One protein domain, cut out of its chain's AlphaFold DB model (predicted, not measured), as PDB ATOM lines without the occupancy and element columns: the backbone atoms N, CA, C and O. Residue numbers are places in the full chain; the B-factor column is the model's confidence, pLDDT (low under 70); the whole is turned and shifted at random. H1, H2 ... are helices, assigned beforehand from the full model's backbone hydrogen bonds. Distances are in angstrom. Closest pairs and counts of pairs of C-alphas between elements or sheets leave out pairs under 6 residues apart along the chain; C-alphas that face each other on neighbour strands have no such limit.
ATOM      1  N   ASP A 458      44.965 -84.327  43.045       87.69
ATOM      2  CA  ASP A 458      44.824 -83.425  41.892       87.69
ATOM      3  C   ASP A 458      43.427 -82.794  41.816       87.69
ATOM      4  O   ASP A 458      43.295 -81.597  41.556       87.69
ATOM      5  N   GLN A 459      42.380 -83.579  42.097       87.31
ATOM      6  CA  GLN A 459      41.008 -83.074  42.188       87.31
ATOM      7  C   GLN A 459      40.863 -82.080  43.345       87.31
ATOM      8  O   GLN A 459      40.318 -80.996  43.149       87.31
ATOM      9  N   TYR A 460      41.406 -82.408  44.523       87.94
ATOM     10  CA  TYR A 460      41.441 -81.499  45.670       87.94
ATOM     11  C   TYR A 460      42.141 -80.177  45.328       87.94
ATOM     12  O   TYR A 460      41.592 -79.107  45.585       87.94
ATOM     13  N   LEU A 461      43.318 -80.233  44.696       85.50
ATOM     14  CA  LEU A 461      44.066 -79.045  44.286       85.50
ATOM     15  C   LEU A 461      43.279 -78.207  43.274       85.50
ATOM     16  O   LEU A 461      43.254 -76.985  43.397       85.50
ATOM     17  N   GLY A 462      42.583 -78.839  42.325       81.50
ATOM     18  CA  GLY A 462      41.662 -78.151  41.416       81.50
ATOM     19  C   GLY A 462      40.548 -77.400  42.153       81.50
ATOM     20  O   GLY A 462      40.192 -76.290  41.765       81.50
ATOM     21  N   THR A 463      40.050 -77.960  43.253       79.19
ATOM     22  CA  THR A 463      38.995 -77.365  44.081       79.19
ATOM     23  C   THR A 463      39.475 -76.197  44.950       79.19
ATOM     24  O   THR A 463      38.701 -75.272  45.192       79.19
ATOM     25  N   VAL A 464      40.725 -76.206  45.430       76.94
ATOM     26  CA  VAL A 464      41.238 -75.155  46.338       76.94
ATOM     27  C   VAL A 464      42.112 -74.094  45.658       76.94
ATOM     28  O   VAL A 464      42.211 -72.987  46.179       76.94
ATOM     29  N   HIS A 465      42.732 -74.386  44.505       74.69
ATOM     30  CA  HIS A 465      43.620 -73.443  43.794       74.69
ATOM     31  C   HIS A 465      42.969 -72.718  42.613       74.69
ATOM     32  O   HIS A 465      43.482 -71.681  42.190       74.69
ATOM     33  N   GLN A 466      41.890 -73.245  42.024       65.56
ATOM     34  CA  GLN A 466      41.323 -72.673  40.799       65.56
ATOM     35  C   GLN A 466      40.094 -71.812  41.084       65.56
ATOM     36  O   GLN A 466      39.041 -72.318  41.455       65.56
ATOM     37  N   THR A 467      40.180 -70.524  40.744       53.03
ATOM     38  CA  THR A 467      39.031 -69.597  40.717       53.03
ATOM     39  C   THR A 467      37.946 -70.009  39.709       53.03
ATOM     40  O   THR A 467      36.806 -69.558  39.798       53.03
ATOM     41  N   SER A 468      38.279 -70.904  38.773       48.34
ATOM     42  CA  SER A 468      37.374 -71.576  37.837       48.34
ATOM     43  C   SER A 468      37.347 -73.093  38.072       48.34
ATOM     44  O   SER A 468      37.584 -73.860  37.138       48.34
ATOM     45  N   ALA A 469      37.146 -73.529  39.319       53.12
ATOM     46  CA  ALA A 469      37.043 -74.949  39.658       53.12
ATOM     47  C   ALA A 469      36.092 -75.699  38.702       53.12
ATOM     48  O   ALA A 469      35.051 -75.166  38.307       53.12
ATOM     49  N   VAL A 470      36.448 -76.943  38.353       50.31
ATOM     50  CA  VAL A 470      35.675 -77.813  37.439       50.31
ATOM     51  C   VAL A 470      34.222 -77.984  37.910       50.31
ATOM     52  O   VAL A 470      33.314 -78.040  37.083       50.31
ATOM     53  N   ASP A 471      33.995 -77.974  39.229       58.25
ATOM     54  CA  ASP A 471      32.696 -77.684  39.837       58.25
ATOM     55  C   ASP A 471      32.844 -76.499  40.803       58.25
ATOM     56  O   ASP A 471      33.385 -76.631  41.904       58.25
ATOM     57  N   GLN A 472      32.349 -75.327  40.399       59.66
ATOM     58  CA  GLN A 472      32.358 -74.124  41.235       59.66
ATOM     59  C   GLN A 472      31.616 -74.314  42.567       59.66
ATOM     60  O   GLN A 472      31.867 -73.556  43.505       59.66
ATOM     61  N   ARG A 473      30.734 -75.320  42.689       62.75
ATOM     62  CA  ARG A 473      30.027 -75.596  43.945       62.75
ATOM     63  C   ARG A 473      30.986 -75.979  45.063       62.75
ATOM     64  O   ARG A 473      30.811 -75.471  46.167       62.75
ATOM     65  N   LEU A 474      32.006 -76.792  44.775       65.62
ATOM     66  CA  LEU A 474      32.952 -77.310  45.771       65.62
ATOM     67  C   LEU A 474      34.133 -76.373  46.060       65.62
ATOM     68  O   LEU A 474      34.955 -76.703  46.905       65.62
ATOM     69  N   HIS A 475      34.231 -75.212  45.407       81.88
ATOM     70  CA  HIS A 475      35.400 -74.335  45.516       81.88
ATOM     71  C   HIS A 475      35.617 -73.771  46.937       81.88
ATOM     72  O   HIS A 475      34.752 -73.083  47.494       81.88
ATOM     73  N   GLY A 476      36.814 -74.002  47.485       86.88
ATOM     74  CA  GLY A 476      37.239 -73.547  48.815       86.88
ATOM     75  C   GLY A 476      37.023 -74.556  49.951       86.88
ATOM     76  O   GLY A 476      36.401 -75.606  49.788       86.88
ATOM     77  N   PHE A 477      37.548 -74.224  51.130       90.06
ATOM     78  CA  PHE A 477      37.523 -75.080  52.317       90.06
ATOM     79  C   PHE A 477      36.093 -75.400  52.760       90.06
ATOM     80  O   PHE A 477      35.756 -76.569  52.924       90.06
ATOM     81  N   VAL A 478      35.231 -74.390  52.920       92.12
ATOM     82  CA  VAL A 478      33.849 -74.571  53.409       92.12
ATOM     83  C   VAL A 478      33.075 -75.546  52.530       92.12
ATOM     84  O   VAL A 478      32.344 -76.408  53.015       92.12
ATOM     85  N   ALA A 479      33.232 -75.378  51.223       90.38
ATOM     86  CA  ALA A 479      32.526 -76.137  50.217       90.38
ATOM     87  C   ALA A 479      32.985 -77.598  50.180       90.38
ATOM     88  O   ALA A 479      32.146 -78.494  50.125       90.38
ATOM     89  N   LEU A 480      34.298 -77.827  50.285       89.88
ATOM     90  CA  LEU A 480      34.864 -79.162  50.432       89.88
ATOM     91  C   LEU A 480      34.339 -79.849  51.695       89.88
ATOM     92  O   LEU A 480      33.827 -80.955  51.589       89.88
ATOM     93  N   GLN A 481      34.419 -79.194  52.862       92.38
ATOM     94  CA  GLN A 481      33.954 -79.771  54.131       92.38
ATOM     95  C   GLN A 481      32.480 -80.177  54.052       92.38
ATOM     96  O   GLN A 481      32.138 -81.318  54.350       92.38
ATOM     97  N   ALA A 482      31.605 -79.267  53.617       92.12
ATOM     98  CA  ALA A 482      30.175 -79.538  53.519       92.12
ATOM     99  C   ALA A 482      29.834 -80.565  52.428       92.12
ATOM    100  O   ALA A 482      28.921 -81.361  52.600       92.12
ATOM    101  N   GLY A 483      30.582 -80.581  51.321       90.06
ATOM    102  CA  GLY A 483      30.347 -81.498  50.205       90.06
ATOM    103  C   GLY A 483      30.698 -82.960  50.494       90.06
ATOM    104  O   GLY A 483      30.276 -83.835  49.741       90.06
ATOM    105  N   VAL A 484      31.456 -83.230  51.563       90.00
ATOM    106  CA  VAL A 484      31.873 -84.587  51.962       90.00
ATOM    107  C   VAL A 484      31.435 -84.960  53.381       90.00
ATOM    108  O   VAL A 484      31.954 -85.911  53.965       90.00
ATOM    109  N   THR A 485      30.486 -84.216  53.958       92.19
ATOM    110  CA  THR A 485      29.941 -84.482  55.295       92.19
ATOM    111  C   THR A 485      28.426 -84.317  55.332       92.19
ATOM    112  O   THR A 485      27.840 -83.585  54.541       92.19
ATOM    113  N   GLU A 486      27.767 -85.017  56.258       90.81
ATOM    114  CA  GLU A 486      26.309 -84.975  56.395       90.81
ATOM    115  C   GLU A 486      25.851 -84.884  57.849       90.81
ATOM    116  O   GLU A 486      26.408 -85.519  58.753       90.81
ATOM    117  N   ASN A 487      24.760 -84.149  58.055       91.00
ATOM    118  CA  ASN A 487      24.075 -84.037  59.334       91.00
ATOM    119  C   ASN A 487      22.926 -85.051  59.480       91.00
ATOM    120  O   ASN A 487      22.032 -85.128  58.641       91.00
ATOM    121  N   HIS A 488      22.851 -85.752  60.613       83.75
ATOM    122  CA  HIS A 488      21.885 -86.844  60.843       83.75
ATOM    123  C   HIS A 488      20.715 -86.435  61.743       83.75
ATOM    124  O   HIS A 488      20.420 -87.087  62.747       83.75
ATOM    125  N   ASN A 489      20.050 -85.321  61.424       77.31
ATOM    126  CA  ASN A 489      18.934 -84.820  62.234       77.31
ATOM    127  C   ASN A 489      17.860 -84.051  61.466       77.31
ATOM    128  O   ASN A 489      17.211 -83.166  62.021       77.31
ATOM    129  N   ARG A 490      17.644 -84.379  60.192       82.56
ATOM    130  CA  ARG A 490      16.782 -83.588  59.299       82.56
ATOM    131  C   ARG A 490      15.433 -83.187  59.916       82.56
ATOM    132  O   ARG A 490      15.032 -82.031  59.852       82.56
ATOM    133  N   ALA A 491      14.778 -84.118  60.611       73.44
ATOM    134  CA  ALA A 491      13.473 -83.891  61.230       73.44
ATOM    135  C   ALA A 491      13.439 -82.715  62.222       73.44
ATOM    136  O   ALA A 491      12.450 -81.985  62.266       73.44
ATOM    137  N   ALA A 492      14.485 -82.519  63.026       72.75
ATOM    138  CA  ALA A 492      14.523 -81.384  63.937       72.75
ATOM    139  C   ALA A 492      15.024 -80.090  63.248       72.75
ATOM    140  O   ALA A 492      14.692 -79.008  63.737       72.75
ATOM    141  N   MET A 493      15.669 -80.172  62.066       76.56
ATOM    142  CA  MET A 493      16.106 -78.996  61.273       76.56
ATOM    143  C   MET A 493      14.895 -78.331  60.686       76.56
ATOM    144  O   MET A 493      14.673 -77.139  60.877       76.56
ATOM    145  N   ASP A 494      14.089 -79.151  60.020       74.00
ATOM    146  CA  ASP A 494      12.911 -78.734  59.276       74.00
ATOM    147  C   ASP A 494      11.851 -78.103  60.188       74.00
ATOM    148  O   ASP A 494      10.958 -77.390  59.731       74.00
ATOM    149  N   HIS A 495      11.933 -78.360  61.494       69.12
ATOM    150  CA  HIS A 495      11.012 -77.825  62.491       69.12
ATOM    151  C   HIS A 495      11.622 -76.767  63.411       69.12
ATOM    152  O   HIS A 495      10.910 -76.268  64.281       69.12
ATOM    153  N   GLY A 496      12.902 -76.417  63.244       66.50
ATOM    154  CA  GLY A 496      13.589 -75.486  64.145       66.50
ATOM    155  C   GLY A 496      13.621 -75.978  65.597       66.50
ATOM    156  O   GLY A 496      13.586 -75.176  66.526       66.50
ATOM    157  N   LEU A 497      13.632 -77.300  65.796       63.28
ATOM    158  CA  LEU A 497      13.601 -77.960  67.107       63.28
ATOM    159  C   LEU A 497      14.987 -78.452  67.548       63.28
ATOM    160  O   LEU A 497      15.100 -79.237  68.486       63.28
ATOM    161  N   HIS A 498      16.046 -77.988  66.893       66.25
ATOM    162  CA  HIS A 498      17.417 -78.358  67.216       66.25
ATOM    163  C   HIS A 498      17.968 -77.696  68.448       66.25
ATOM    164  O   HIS A 498      17.930 -76.473  68.578       66.25
ATOM    165  N   GLY A 499      18.497 -78.521  69.354       57.31
ATOM    166  CA  GLY A 499      18.913 -78.037  70.664       57.31
ATOM    167  C   GLY A 499      17.732 -77.516  71.484       57.31
ATOM    168  O   GLY A 499      17.926 -76.816  72.482       57.31
ATOM    169  N   PHE A 500      16.501 -77.846  71.074       57.50
ATOM    170  CA  PHE A 500      15.284 -77.405  71.730       57.50
ATOM    171  C   PHE A 500      15.102 -78.171  73.039       57.50
ATOM    172  O   PHE A 500      14.449 -79.208  73.120       57.50
ATOM    173  N   THR A 501      15.663 -77.610  74.103       47.09
ATOM    174  CA  THR A 501      15.416 -78.024  75.486       47.09
ATOM    175  C   THR A 501      14.141 -77.338  75.993       47.09
ATOM    176  O   THR A 501      14.173 -76.451  76.830       47.09
ATOM    177  N   THR A 502      13.001 -77.680  75.380       43.19
ATOM    178  CA  THR A 502      11.618 -77.317  75.783       43.19
ATOM    179  C   THR A 502      11.300 -75.841  76.116       43.19
ATOM    180  O   THR A 502      10.258 -75.567  76.704       43.19
ATOM    181  N   ALA A 503      12.111 -74.870  75.684       40.22
ATOM    182  CA  ALA A 503      12.002 -73.477  76.134       40.22
ATOM    183  C   ALA A 503      11.389 -72.459  75.145       40.22
ATOM    184  O   ALA A 503      11.541 -71.263  75.379       40.22
ATOM    185  N   ALA A 504      10.656 -72.838  74.087       41.91
ATOM    186  CA  ALA A 504       9.826 -71.835  73.388       41.91
ATOM    187  C   ALA A 504       8.454 -71.688  74.052       41.91
ATOM    188  O   ALA A 504       7.430 -72.153  73.550       41.91
ATOM    189  N   ALA A 505       8.456 -70.996  75.189       41.44
ATOM    190  CA  ALA A 505       7.311 -70.218  75.630       41.44
ATOM    191  C   ALA A 505       7.234 -68.971  74.734       41.44
ATOM    192  O   ALA A 505       8.065 -68.074  74.853       41.44
ATOM    193  N   GLY A 506       6.286 -68.930  73.799       45.81
ATOM    194  CA  GLY A 506       6.102 -67.745  72.954       45.81
ATOM    195  C   GLY A 506       5.124 -67.892  71.793       45.81
ATOM    196  O   GLY A 506       4.756 -66.888  71.194       45.81
ATOM    197  N   ASP A 507       4.675 -69.105  71.476       48.72
ATOM    198  CA  ASP A 507       3.698 -69.318  70.408       48.72
ATOM    199  C   ASP A 507       2.298 -69.519  71.011       48.72
ATOM    200  O   ASP A 507       1.797 -70.640  71.112       48.72
ATOM    201  N   ASP A 508       1.673 -68.414  71.437       45.03
ATOM    202  CA  ASP A 508       0.343 -68.351  72.084       45.03
ATOM    203  C   ASP A 508      -0.820 -68.866  71.190       45.03
ATOM    204  O   ASP A 508      -1.994 -68.738  71.540       45.03
ATOM    205  N   LYS A 509      -0.519 -69.455  70.021       51.28
ATOM    206  CA  LYS A 509      -1.487 -69.989  69.046       51.28
ATOM    207  C   LYS A 509      -1.250 -71.452  68.640       51.28
ATOM    208  O   LYS A 509      -1.925 -71.944  67.736       51.28
ATOM    209  N   ALA A 510      -0.322 -72.168  69.277       59.62
ATOM    210  CA  ALA A 510      -0.038 -73.560  68.929       59.62
ATOM    211  C   ALA A 510      -1.152 -74.515  69.419       59.62
ATOM    212  O   ALA A 510      -1.441 -74.604  70.612       59.62
ATOM    213  N   SER A 511      -1.781 -75.265  68.507       67.69
ATOM    214  CA  SER A 511      -2.779 -76.294  68.848       67.69
ATOM    215  C   SER A 511      -2.148 -77.461  69.628       67.69
ATOM    216  O   SER A 511      -0.976 -77.778  69.416       67.69
ATOM    217  N   PHE A 512      -2.906 -78.156  70.489       66.38
ATOM    218  CA  PHE A 512      -2.398 -79.291  71.288       66.38
ATOM    219  C   PHE A 512      -1.618 -80.346  70.465       66.38
ATOM    220  O   PHE A 512      -0.518 -80.714  70.884       66.38
ATOM    221  N   PRO A 513      -2.072 -80.770  69.263       72.62
ATOM    222  CA  PRO A 513      -1.296 -81.679  68.413       72.62
ATOM    223  C   PRO A 513       0.050 -81.099  67.958       72.62
ATOM    224  O   PRO A 513       1.040 -81.824  67.872       72.62
ATOM    225  N   SER A 514       0.114 -79.792  67.686       68.50
ATOM    226  CA  SER A 514       1.357 -79.126  67.285       68.50
ATOM    227  C   SER A 514       2.359 -79.034  68.440       68.50
ATOM    228  O   SER A 514       3.544 -79.290  68.236       68.50
ATOM    229  N   VAL A 515       1.885 -78.771  69.663       67.75
ATOM    230  CA  VAL A 515       2.714 -78.768  70.876       67.75
ATOM    231  C   VAL A 515       3.234 -80.171  71.172       67.75
ATOM    232  O   VAL A 515       4.437 -80.344  71.350       67.75
ATOM    233  N   LEU A 516       2.361 -81.186  71.150       70.94
ATOM    234  CA  LEU A 516       2.751 -82.579  71.377       70.94
ATOM    235  C   LEU A 516       3.805 -83.034  70.362       70.94
ATOM    236  O   LEU A 516       4.824 -83.604  70.746       70.94
ATOM    237  N   ARG A 517       3.610 -82.720  69.075       68.94
ATOM    238  CA  ARG A 517       4.597 -83.008  68.030       68.94
ATOM    239  C   ARG A 517       5.939 -82.328  68.310       68.94
ATOM    240  O   ARG A 517       6.965 -82.988  68.198       68.94
ATOM    241  N   ARG A 518       5.950 -81.043  68.693       67.12
ATOM    242  CA  ARG A 518       7.190 -80.317  69.034       67.12
ATOM    243  C   ARG A 518       7.906 -80.947  70.232       67.12
ATOM    244  O   ARG A 518       9.116 -81.132  70.176       67.12
ATOM    245  N   VAL A 519       7.169 -81.333  71.275       68.88
ATOM    246  CA  VAL A 519       7.723 -82.007  72.461       68.88
ATOM    247  C   VAL A 519       8.334 -83.357  72.095       68.88
ATOM    248  O   VAL A 519       9.460 -83.641  72.497       68.88
ATOM    249  N   VAL A 520       7.628 -84.177  71.314       71.38
ATOM    250  CA  VAL A 520       8.118 -85.496  70.888       71.38
ATOM    251  C   VAL A 520       9.363 -85.354  70.013       71.38
ATOM    252  O   VAL A 520      10.373 -85.995  70.289       71.38
ATOM    253  N   MET A 521       9.325 -84.478  69.006       69.38
ATOM    254  CA  MET A 521      10.448 -84.282  68.084       69.38
ATOM    255  C   MET A 521      11.666 -83.648  68.769       69.38
ATOM    256  O   MET A 521      12.781 -84.091  68.524       69.38
ATOM    257  N   GLY A 522      11.478 -82.675  69.668       66.88
ATOM    258  CA  GLY A 522      12.574 -82.101  70.460       66.88
ATOM    259  C   GLY A 522      13.154 -83.087  71.483       66.88
ATOM    260  O   GLY A 522      14.359 -83.116  71.717       66.88
ATOM    261  N   SER A 523      12.325 -83.967  72.053       68.19
ATOM    262  CA  SER A 523      12.818 -85.041  72.929       68.19
ATOM    263  C   SER A 523      13.627 -86.071  72.141       68.19
ATOM    264  O   SER A 523      14.663 -86.536  72.611       68.19
ATOM    265  N   TRP A 524      13.180 -86.401  70.928       71.44
ATOM    266  CA  TRP A 524      13.910 -87.268  70.009       71.44
ATOM    267  C   TRP A 524      15.249 -86.651  69.587       71.44
ATOM    268  O   TRP A 524      16.272 -87.320  69.686       71.44
ATOM    269  N   ASP A 525      15.264 -85.365  69.221       71.62
ATOM    270  CA  ASP A 525      16.476 -84.578  68.940       71.62
ATOM    271  C   ASP A 525      17.496 -84.677  70.079       71.62
ATOM    272  O   ASP A 525      18.665 -84.984  69.844       71.62
ATOM    273  N   ALA A 526      17.048 -84.484  71.322       71.25
ATOM    274  CA  ALA A 526      17.908 -84.549  72.497       71.25
ATOM    275  C   ALA A 526      18.477 -85.958  72.732       71.25
ATOM    276  O   ALA A 526      19.664 -86.102  73.035       71.25
ATOM    277  N   VAL A 527      17.656 -87.004  72.575       74.19
ATOM    278  CA  VAL A 527      18.090 -88.404  72.723       74.19
ATOM    279  C   VAL A 527      19.104 -88.770  71.646       74.19
ATOM    280  O   VAL A 527      20.172 -89.286  71.970       74.19
ATOM    281  N   VAL A 528      18.804 -88.452  70.386       76.25
ATOM    282  CA  VAL A 528      19.695 -88.704  69.253       76.25
ATOM    283  C   VAL A 528      21.007 -87.949  69.432       76.25
ATOM    284  O   VAL A 528      22.063 -88.566  69.378       76.25
ATOM    285  N   SER A 529      20.957 -86.652  69.746       80.19
ATOM    286  CA  SER A 529      22.153 -85.830  69.978       80.19
ATOM    287  C   SER A 529      22.998 -86.350  71.144       80.19
ATOM    288  O   SER A 529      24.224 -86.264  71.117       80.19
ATOM    289  N   CYS A 530      22.371 -86.907  72.182       79.56
ATOM    290  CA  CYS A 530      23.092 -87.568  73.266       79.56
ATOM    291  C   CYS A 530      23.758 -88.863  72.781       79.56
ATOM    292  O   CYS A 530      24.924 -89.100  73.095       79.56
ATOM    293  N   TRP A 531      23.035 -89.668  71.995       81.50
ATOM    294  CA  TRP A 531      23.511 -90.949  71.480       81.50
ATOM    295  C   TRP A 531      24.695 -90.798  70.523       81.50
ATOM    296  O   TRP A 531      25.699 -91.470  70.722       81.50
ATOM    297  N   VAL A 532      24.619 -89.868  69.566       84.38
ATOM    298  CA  VAL A 532      25.692 -89.625  68.586       84.38
ATOM    299  C   VAL A 532      26.728 -88.598  69.035       84.38
ATOM    300  O   VAL A 532      27.531 -88.145  68.225       84.38
ATOM    301  N   GLY A 533      26.700 -88.151  70.292       83.19
ATOM    302  CA  GLY A 533      27.671 -87.165  70.776       83.19
ATOM    303  C   GLY A 533      27.610 -85.847  70.003       83.19
ATOM    304  O   GLY A 533      28.637 -85.243  69.729       83.19
ATOM    305  N   HIS A 534      26.409 -85.400  69.641       85.88
ATOM    306  CA  HIS A 534      26.150 -84.197  68.849       85.88
ATOM    307  C   HIS A 534      26.774 -84.212  67.432       85.88
ATOM    308  O   HIS A 534      26.722 -83.204  66.732       85.88
ATOM    309  N   PHE A 535      27.301 -85.346  66.949       84.19
ATOM    310  CA  PHE A 535      27.763 -85.485  65.558       84.19
ATOM    311  C   PHE A 535      26.646 -85.570  64.532       84.19
ATOM    312  O   PHE A 535      26.892 -85.648  63.337       84.19
ATOM    313  N   ASN A 536      25.400 -85.468  64.960       85.81
ATOM    314  CA  ASN A 536      24.313 -85.110  64.076       85.81
ATOM    315  C   ASN A 536      24.430 -83.668  63.518       85.81
ATOM    316  O   ASN A 536      23.673 -83.344  62.608       85.81
ATOM    317  N   TYR A 537      25.387 -82.863  64.007       89.69
ATOM    318  CA  TYR A 537      25.837 -81.563  63.477       89.69
ATOM    319  C   TYR A 537      27.270 -81.668  62.902       89.69
ATOM    320  O   TYR A 537      28.202 -80.995  63.347       89.69
ATOM    321  N   HIS A 538      27.490 -82.619  61.993       92.44
ATOM    322  CA  HIS A 538      28.810 -82.948  61.457       92.44
ATOM    323  C   HIS A 538      29.386 -81.888  60.521       92.44
ATOM    324  O   HIS A 538      30.586 -81.641  60.570       92.44
ATOM    325  N   ILE A 539      28.551 -81.233  59.712       94.38
ATOM    326  CA  ILE A 539      28.993 -80.132  58.850       94.38
ATOM    327  C   ILE A 539      29.572 -79.022  59.733       94.38
ATOM    328  O   ILE A 539      30.691 -78.567  59.523       94.38
ATOM    329  N   GLU A 540      28.854 -78.628  60.784       94.50
ATOM    330  CA  GLU A 540      29.323 -77.639  61.754       94.50
ATOM    331  C   GLU A 540      30.589 -78.109  62.462       94.50
ATOM    332  O   GLU A 540      31.529 -77.330  62.615       94.50
ATOM    333  N   HIS A 541      30.641 -79.383  62.853       94.38
ATOM    334  CA  HIS A 541      31.836 -79.973  63.441       94.38
ATOM    335  C   HIS A 541      33.055 -79.846  62.515       94.38
ATOM    336  O   HIS A 541      34.128 -79.500  62.988       94.38
ATOM    337  N   HIS A 542      32.907 -80.053  61.210       94.25
ATOM    338  CA  HIS A 542      34.002 -79.921  60.248       94.25
ATOM    339  C   HIS A 542      34.396 -78.469  59.952       94.25
ATOM    340  O   HIS A 542      35.571 -78.164  59.740       94.25
ATOM    341  N   LEU A 543      33.434 -77.543  59.977       94.25
ATOM    342  CA  LEU A 543      33.713 -76.119  59.785       94.25
ATOM    343  C   LEU A 543      34.392 -75.489  61.011       94.25
ATOM    344  O   LEU A 543      35.260 -74.628  60.863       94.25
ATOM    345  N   VAL A 544      34.006 -75.905  62.223       91.88
ATOM    346  CA  VAL A 544      34.506 -75.358  63.497       91.88
ATOM    347  C   VAL A 544      34.823 -76.462  64.523       91.88
ATOM    348  O   VAL A 544      34.234 -76.492  65.607       91.88
ATOM    349  N   PRO A 545      35.803 -77.348  64.258       90.44
ATOM    350  CA  PRO A 545      36.026 -78.567  65.054       90.44
ATOM    351  C   PRO A 545      36.407 -78.322  66.513       90.44
ATOM    352  O   PRO A 545      36.145 -79.153  67.375       90.44
ATOM    353  N   TYR A 546      36.985 -77.162  66.814       87.38
ATOM    354  CA  TYR A 546      37.372 -76.734  68.160       87.38
ATOM    355  C   TYR A 546      36.195 -76.213  68.999       87.38
ATOM    356  O   TYR A 546      36.358 -75.964  70.199       87.38
ATOM    357  N   MET A 547      35.009 -76.051  68.405       90.50
ATOM    358  CA  MET A 547      33.788 -75.783  69.153       90.50
ATOM    359  C   MET A 547      33.399 -77.025  69.961       90.50
ATOM    360  O   MET A 547      33.276 -78.103  69.383       90.50
ATOM    361  N   PRO A 548      33.155 -76.905  71.282       89.94
ATOM    362  CA  PRO A 548      32.586 -78.002  72.053       89.94
ATOM    363  C   PRO A 548      31.314 -78.509  71.376       89.94
ATOM    364  O   PRO A 548      30.435 -77.703  71.052       89.94
ATOM    365  N   ARG A 549      31.165 -79.829  71.230       89.81
ATOM    366  CA  ARG A 549      30.062 -80.446  70.464       89.81
ATOM    367  C   ARG A 549      28.667 -79.960  70.889       89.81
ATOM    368  O   ARG A 549      27.739 -79.834  70.097       89.81
ATOM    369  N   ARG A 550      28.535 -79.601  72.170       85.94
ATOM    370  CA  ARG A 550      27.307 -79.089  72.797       85.94
ATOM    371  C   ARG A 550      26.890 -77.713  72.308       85.94
ATOM    372  O   ARG A 550      25.758 -77.324  72.556       85.94
ATOM    373  N   ASN A 551      27.775 -76.962  71.666       88.69
ATOM    374  CA  ASN A 551      27.470 -75.648  71.111       88.69
ATOM    375  C   ASN A 551      27.183 -75.692  69.600       88.69
ATOM    376  O   ASN A 551      26.690 -74.694  69.086       88.69
ATOM    377  N   LEU A 552      27.399 -76.822  68.911       90.62
ATOM    378  CA  LEU A 552      27.244 -76.919  67.450       90.62
ATOM    379  C   LEU A 552      25.831 -76.544  66.972       90.62
ATOM    380  O   LEU A 552      25.680 -75.758  66.041       90.62
ATOM    381  N   HIS A 553      24.791 -76.974  67.692       86.62
ATOM    382  CA  HIS A 553      23.401 -76.614  67.376       86.62
ATOM    383  C   HIS A 553      23.136 -75.092  67.366       86.62
ATOM    384  O   HIS A 553      22.197 -74.626  66.726       86.62
ATOM    385  N   LYS A 554      23.951 -74.292  68.073       88.38
ATOM    386  CA  LYS A 554      23.810 -72.824  68.149       88.38
ATOM    387  C   LYS A 554      24.366 -72.111  66.920       88.38
ATOM    388  O   LYS A 554      24.061 -70.937  66.700       88.38
ATOM    389  N   VAL A 555      25.212 -72.788  66.147       91.31
ATOM    390  CA  VAL A 555      25.817 -72.234  64.929       91.31
ATOM    391  C   VAL A 555      25.186 -72.782  63.657       91.31
ATOM    392  O   VAL A 555      25.348 -72.169  62.609       91.31
ATOM    393  N   THR A 556      24.370 -73.833  63.758       90.31
ATOM    394  CA  THR A 556      23.700 -74.503  62.635       90.31
ATOM    395  C   THR A 556      23.052 -73.562  61.626       90.31
ATOM    396  O   THR A 556      23.356 -73.642  60.442       90.31
ATOM    397  N   ALA A 557      22.214 -72.614  62.058       89.44
ATOM    398  CA  ALA A 557      21.564 -71.681  61.130       89.44
ATOM    399  C   ALA A 557      22.570 -70.809  60.348       89.44
ATOM    400  O   ALA A 557      22.384 -70.561  59.159       89.44
ATOM    401  N   ARG A 558      23.654 -70.374  61.003       93.81
ATOM    402  CA  ARG A 558      24.700 -69.540  60.391       93.81
ATOM    403  C   ARG A 558      25.603 -70.360  59.471       93.81
ATOM    404  O   ARG A 558      25.921 -69.901  58.380       93.81
ATOM    405  N   CYS A 559      25.943 -71.588  59.862       94.06
ATOM    406  CA  CYS A 559      26.666 -72.536  59.015       94.06
ATOM    407  C   CYS A 559      25.845 -72.940  57.782       94.06
ATOM    408  O   CYS A 559      26.379 -72.936  56.680       94.06
ATOM    409  N   ARG A 560      24.542 -73.204  57.926       92.19
ATOM    410  CA  ARG A 560      23.639 -73.494  56.800       92.19
ATOM    411  C   ARG A 560      23.553 -72.326  55.822       92.19
ATOM    412  O   ARG A 560      23.700 -72.529  54.622       92.19
ATOM    413  N   ALA A 561      23.390 -71.102  56.331       92.62
ATOM    414  CA  ALA A 561      23.377 -69.897  55.502       92.62
ATOM    415  C   ALA A 561      24.709 -69.672  54.763       92.62
ATOM    416  O   ALA A 561      24.708 -69.244  53.613       92.62
ATOM    417  N   LEU A 562      25.836 -69.982  55.410       93.44
ATOM    418  CA  LEU A 562      27.172 -69.908  54.818       93.44
ATOM    419  C   LEU A 562      27.376 -70.945  53.701       93.44
ATOM    420  O   LEU A 562      27.917 -70.625  52.643       93.44
ATOM    421  N   VAL A 563      26.996 -72.195  53.966       92.44
ATOM    422  CA  VAL A 563      27.207 -73.337  53.067       92.44
ATOM    423  C   VAL A 563      26.285 -73.257  51.846       92.44
ATOM    424  O   VAL A 563      26.735 -73.489  50.724       92.44
ATOM    425  N   GLY A 564      25.028 -72.863  52.059       90.69
ATOM    426  CA  GLY A 564      23.972 -72.873  51.049       90.69
ATOM    427  C   GLY A 564      23.269 -74.229  50.948       90.69
ATOM    428  O   GLY A 564      23.852 -75.276  51.222       90.69
ATOM    429  N   GLU A 565      21.998 -74.215  50.540       88.25
ATOM    430  CA  GLU A 565      21.141 -75.414  50.501       88.25
ATOM    431  C   GLU A 565      21.673 -76.523  49.580       88.25
ATOM    432  O   GLU A 565      21.456 -77.697  49.854       88.25
ATOM    433  N   ASP A 566      22.418 -76.168  48.530       86.94
ATOM    434  CA  ASP A 566      22.937 -77.133  47.553       86.94
ATOM    435  C   ASP A 566      24.000 -78.082  48.132       86.94
ATOM    436  O   ASP A 566      24.204 -79.173  47.601       86.94
ATOM    437  N   LEU A 567      24.698 -77.663  49.191       88.94
ATOM    438  CA  LEU A 567      25.772 -78.430  49.836       88.94
ATOM    439  C   LEU A 567      25.434 -78.835  51.270       88.94
ATOM    440  O   LEU A 567      26.114 -79.672  51.852       88.94
ATOM    441  N   TYR A 568      24.413 -78.224  51.866       91.56
ATOM    442  CA  TYR A 568      24.062 -78.473  53.253       91.56
ATOM    443  C   TYR A 568      23.233 -79.761  53.375       91.56
ATOM    444  O   TYR A 568      22.002 -79.748  53.428       91.56
ATOM    445  N   ALA A 569      23.927 -80.900  53.391       90.25
ATOM    446  CA  ALA A 569      23.308 -82.215  53.422       90.25
ATOM    447  C   ALA A 569      22.781 -82.580  54.821       90.25
ATOM    448  O   ALA A 569      23.495 -82.522  55.829       90.25
ATOM    449  N   SER A 570      21.522 -83.025  54.884       89.31
ATOM    450  CA  SER A 570      20.984 -83.655  56.085       89.31
ATOM    451  C   SER A 570      20.016 -84.789  55.787       89.31
ATOM    452  O   SER A 570      19.127 -84.666  54.943       89.31
ATOM    453  N   THR A 571      20.138 -85.875  56.547       88.56
ATOM    454  CA  THR A 571      19.222 -87.010  56.485       88.56
ATOM    455  C   THR A 571      18.765 -87.454  57.872       88.56
ATOM    456  O   THR A 571      19.156 -86.927  58.919       88.56
ATOM    457  N   THR A 572      17.834 -88.401  57.886       84.25
ATOM    458  CA  THR A 572      17.550 -89.212  59.067       84.25
ATOM    459  C   THR A 572      18.574 -90.341  59.190       84.25
ATOM    460  O   THR A 572      19.092 -90.834  58.193       84.25
ATOM    461  N   HIS A 573      18.789 -90.852  60.403       79.38
ATOM    462  CA  HIS A 573      19.712 -91.971  60.636       79.38
ATOM    463  C   HIS A 573      19.418 -93.198  59.751       79.38
ATOM    464  O   HIS A 573      20.335 -93.852  59.263       79.38
ATOM    465  N   ALA A 574      18.138 -93.508  59.522       82.81
ATOM    466  CA  ALA A 574      17.736 -94.631  58.677       82.81
ATOM    467  C   ALA A 574      18.114 -94.412  57.201       82.81
ATOM    468  O   ALA A 574      18.566 -95.341  56.530       82.81
ATOM    469  N   GLU A 575      17.959 -93.186  56.702       88.12
ATOM    470  CA  GLU A 575      18.383 -92.817  55.350       88.12
ATOM    471  C   GLU A 575      19.904 -92.853  55.215       88.12
ATOM    472  O   GLU A 575      20.384 -93.417  54.234       88.12
ATOM    473  N   GLY A 576      20.637 -92.351  56.212       87.31
ATOM    474  CA  GLY A 576      22.095 -92.436  56.287       87.31
ATOM    475  C   GLY A 576      22.602 -93.876  56.218       87.31
ATOM    476  O   GLY A 576      23.431 -94.209  55.374       87.31
ATOM    477  N   VAL A 577      22.039 -94.776  57.035       86.94
ATOM    478  CA  VAL A 577      22.367 -96.216  57.002       86.94
ATOM    479  C   VAL A 577      22.075 -96.809  55.624       86.94
ATOM    480  O   VAL A 577      22.909 -97.516  55.057       86.94
ATOM    481  N   ALA A 578      20.905 -96.512  55.054       88.12
ATOM    482  CA  ALA A 578      20.536 -97.011  53.735       88.12
ATOM    483  C   ALA A 578      21.470 -96.476  52.636       88.12
ATOM    484  O   ALA A 578      21.811 -97.207  51.706       88.12
ATOM    485  N   ALA A 579      21.893 -95.216  52.733       88.06
ATOM    486  CA  ALA A 579      22.817 -94.593  51.801       88.06
ATOM    487  C   ALA A 579      24.213 -95.218  51.904       88.06
ATOM    488  O   ALA A 579      24.797 -95.569  50.879       88.06
ATOM    489  N   PHE A 580      24.693 -95.473  53.122       87.81
ATOM    490  CA  PHE A 580      26.004 -96.074  53.344       87.81
ATOM    491  C   PHE A 580      26.046 -97.531  52.866       87.81
ATOM    492  O   PHE A 580      26.974 -97.936  52.169       87.81
ATOM    493  N   LEU A 581      24.979 -98.299  53.116       86.44
ATOM    494  CA  LEU A 581      24.817 -99.643  52.551       86.44
ATOM    495  C   LEU A 581      24.807 -99.632  51.020       86.44
ATOM    496  O   LEU A 581      25.415-100.505  50.402       86.44
ATOM    497  N   ARG A 582      24.132 -98.656  50.396       87.00
ATOM    498  CA  ARG A 582      24.170 -98.492  48.935       87.00
ATOM    499  C   ARG A 582      25.582 -98.193  48.456       87.00
ATOM    500  O   ARG A 582      25.987 -98.812  47.480       87.00
ATOM    501  N   LYS A 583      26.320 -97.306  49.129       85.00
ATOM    502  CA  LYS A 583      27.711 -96.995  48.779       85.00
ATOM    503  C   LYS A 583      28.602 -98.229  48.844       85.00
ATOM    504  O   LYS A 583      29.254 -98.535  47.859       85.00
ATOM    505  N   LEU A 584      28.580 -98.975  49.948       81.06
ATOM    506  CA  LEU A 584      29.419-100.171  50.096       81.06
ATOM    507  C   LEU A 584      29.134-101.240  49.027       81.06
ATOM    508  O   LEU A 584      30.016-102.022  48.699       81.06
ATOM    509  N   ARG A 585      27.915-101.280  48.476       79.56
ATOM    510  CA  ARG A 585      27.526-102.217  47.408       79.56
ATOM    511  C   ARG A 585      27.866-101.735  46.002       79.56
ATOM    512  O   ARG A 585      27.663-102.494  45.054       79.56
ATOM    513  N   ARG A 586      28.309-100.487  45.837       77.56
ATOM    514  CA  ARG A 586      28.715 -99.973  44.529       77.56
ATOM    515  C   ARG A 586      30.102-100.530  44.199       77.56
ATOM    516  O   ARG A 586      31.013-100.354  45.005       77.56
TER     517      ARG A 586
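This is residues 458 to 586 of the 588 residues of a protein of Vitrella brassicaformis (strain CCMP3155) (UniProt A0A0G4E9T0). Short helices H2, H6 and H7 gather round H5 in a small core; the long helix H4 runs from it toward one end, with H3 beside H4, and H1 lies at the other end. Residues 580 to 586, most of them in H8, stick out. The 129 printed residues hold eight named helices, H1 to H8 in order, and no named strand: all helix. The whole is elongated, 55 by 34 by 26 A, and only just loose, close to compact, with a radius of gyration of the C-alphas of 17.0 A.

H1, residues 458 to 465, begins at C-alpha 458 (44.824, -83.425, 41.892). H2 is residues 477 to 483 and H3 490 to 493. H4, residues 512 to 531, is 28.4 A long. H5 is residues 535 to 543, H6 549 to 554 and H7 556 to 563. H8, residues 573 to 584, 16.5 A long, ends at C-alpha 584 (29.419, -100.171, 50.096).

H5 is the hub. It touches H2, the closest C-alphas being Ala 482 and Ile 539, 5.5 A, at a shallow tilt of 29 degrees, opposite ways. It touches H6 about perpendicular at 80 degrees, C-alphas 540 and 552 closest at 6.1 A, and H7, C-alphas 540 and 559 closest at 6.4 A. Residues 521 to 525 of H4 touch H3, C-alphas 492 and 525 closest at 6.2 A. H8 touches no helix. Every O i to N i+4 pair is within hydrogen-bond range in H1, H2, H4, H7 and H8; H5 has 3 of 5, H6 0 of 2 but 2 of 3 O i to N i+3 pairs, and H3 is too short.

The farthest C-alphas, Asp 458 and Asp 508, are 55.8 A apart. The printed part has no cut. The links H1 to H2 and H3 to H4 are long. pLDDT is under 70 in 35 residues, among them 466 to 474 and 495 to 512.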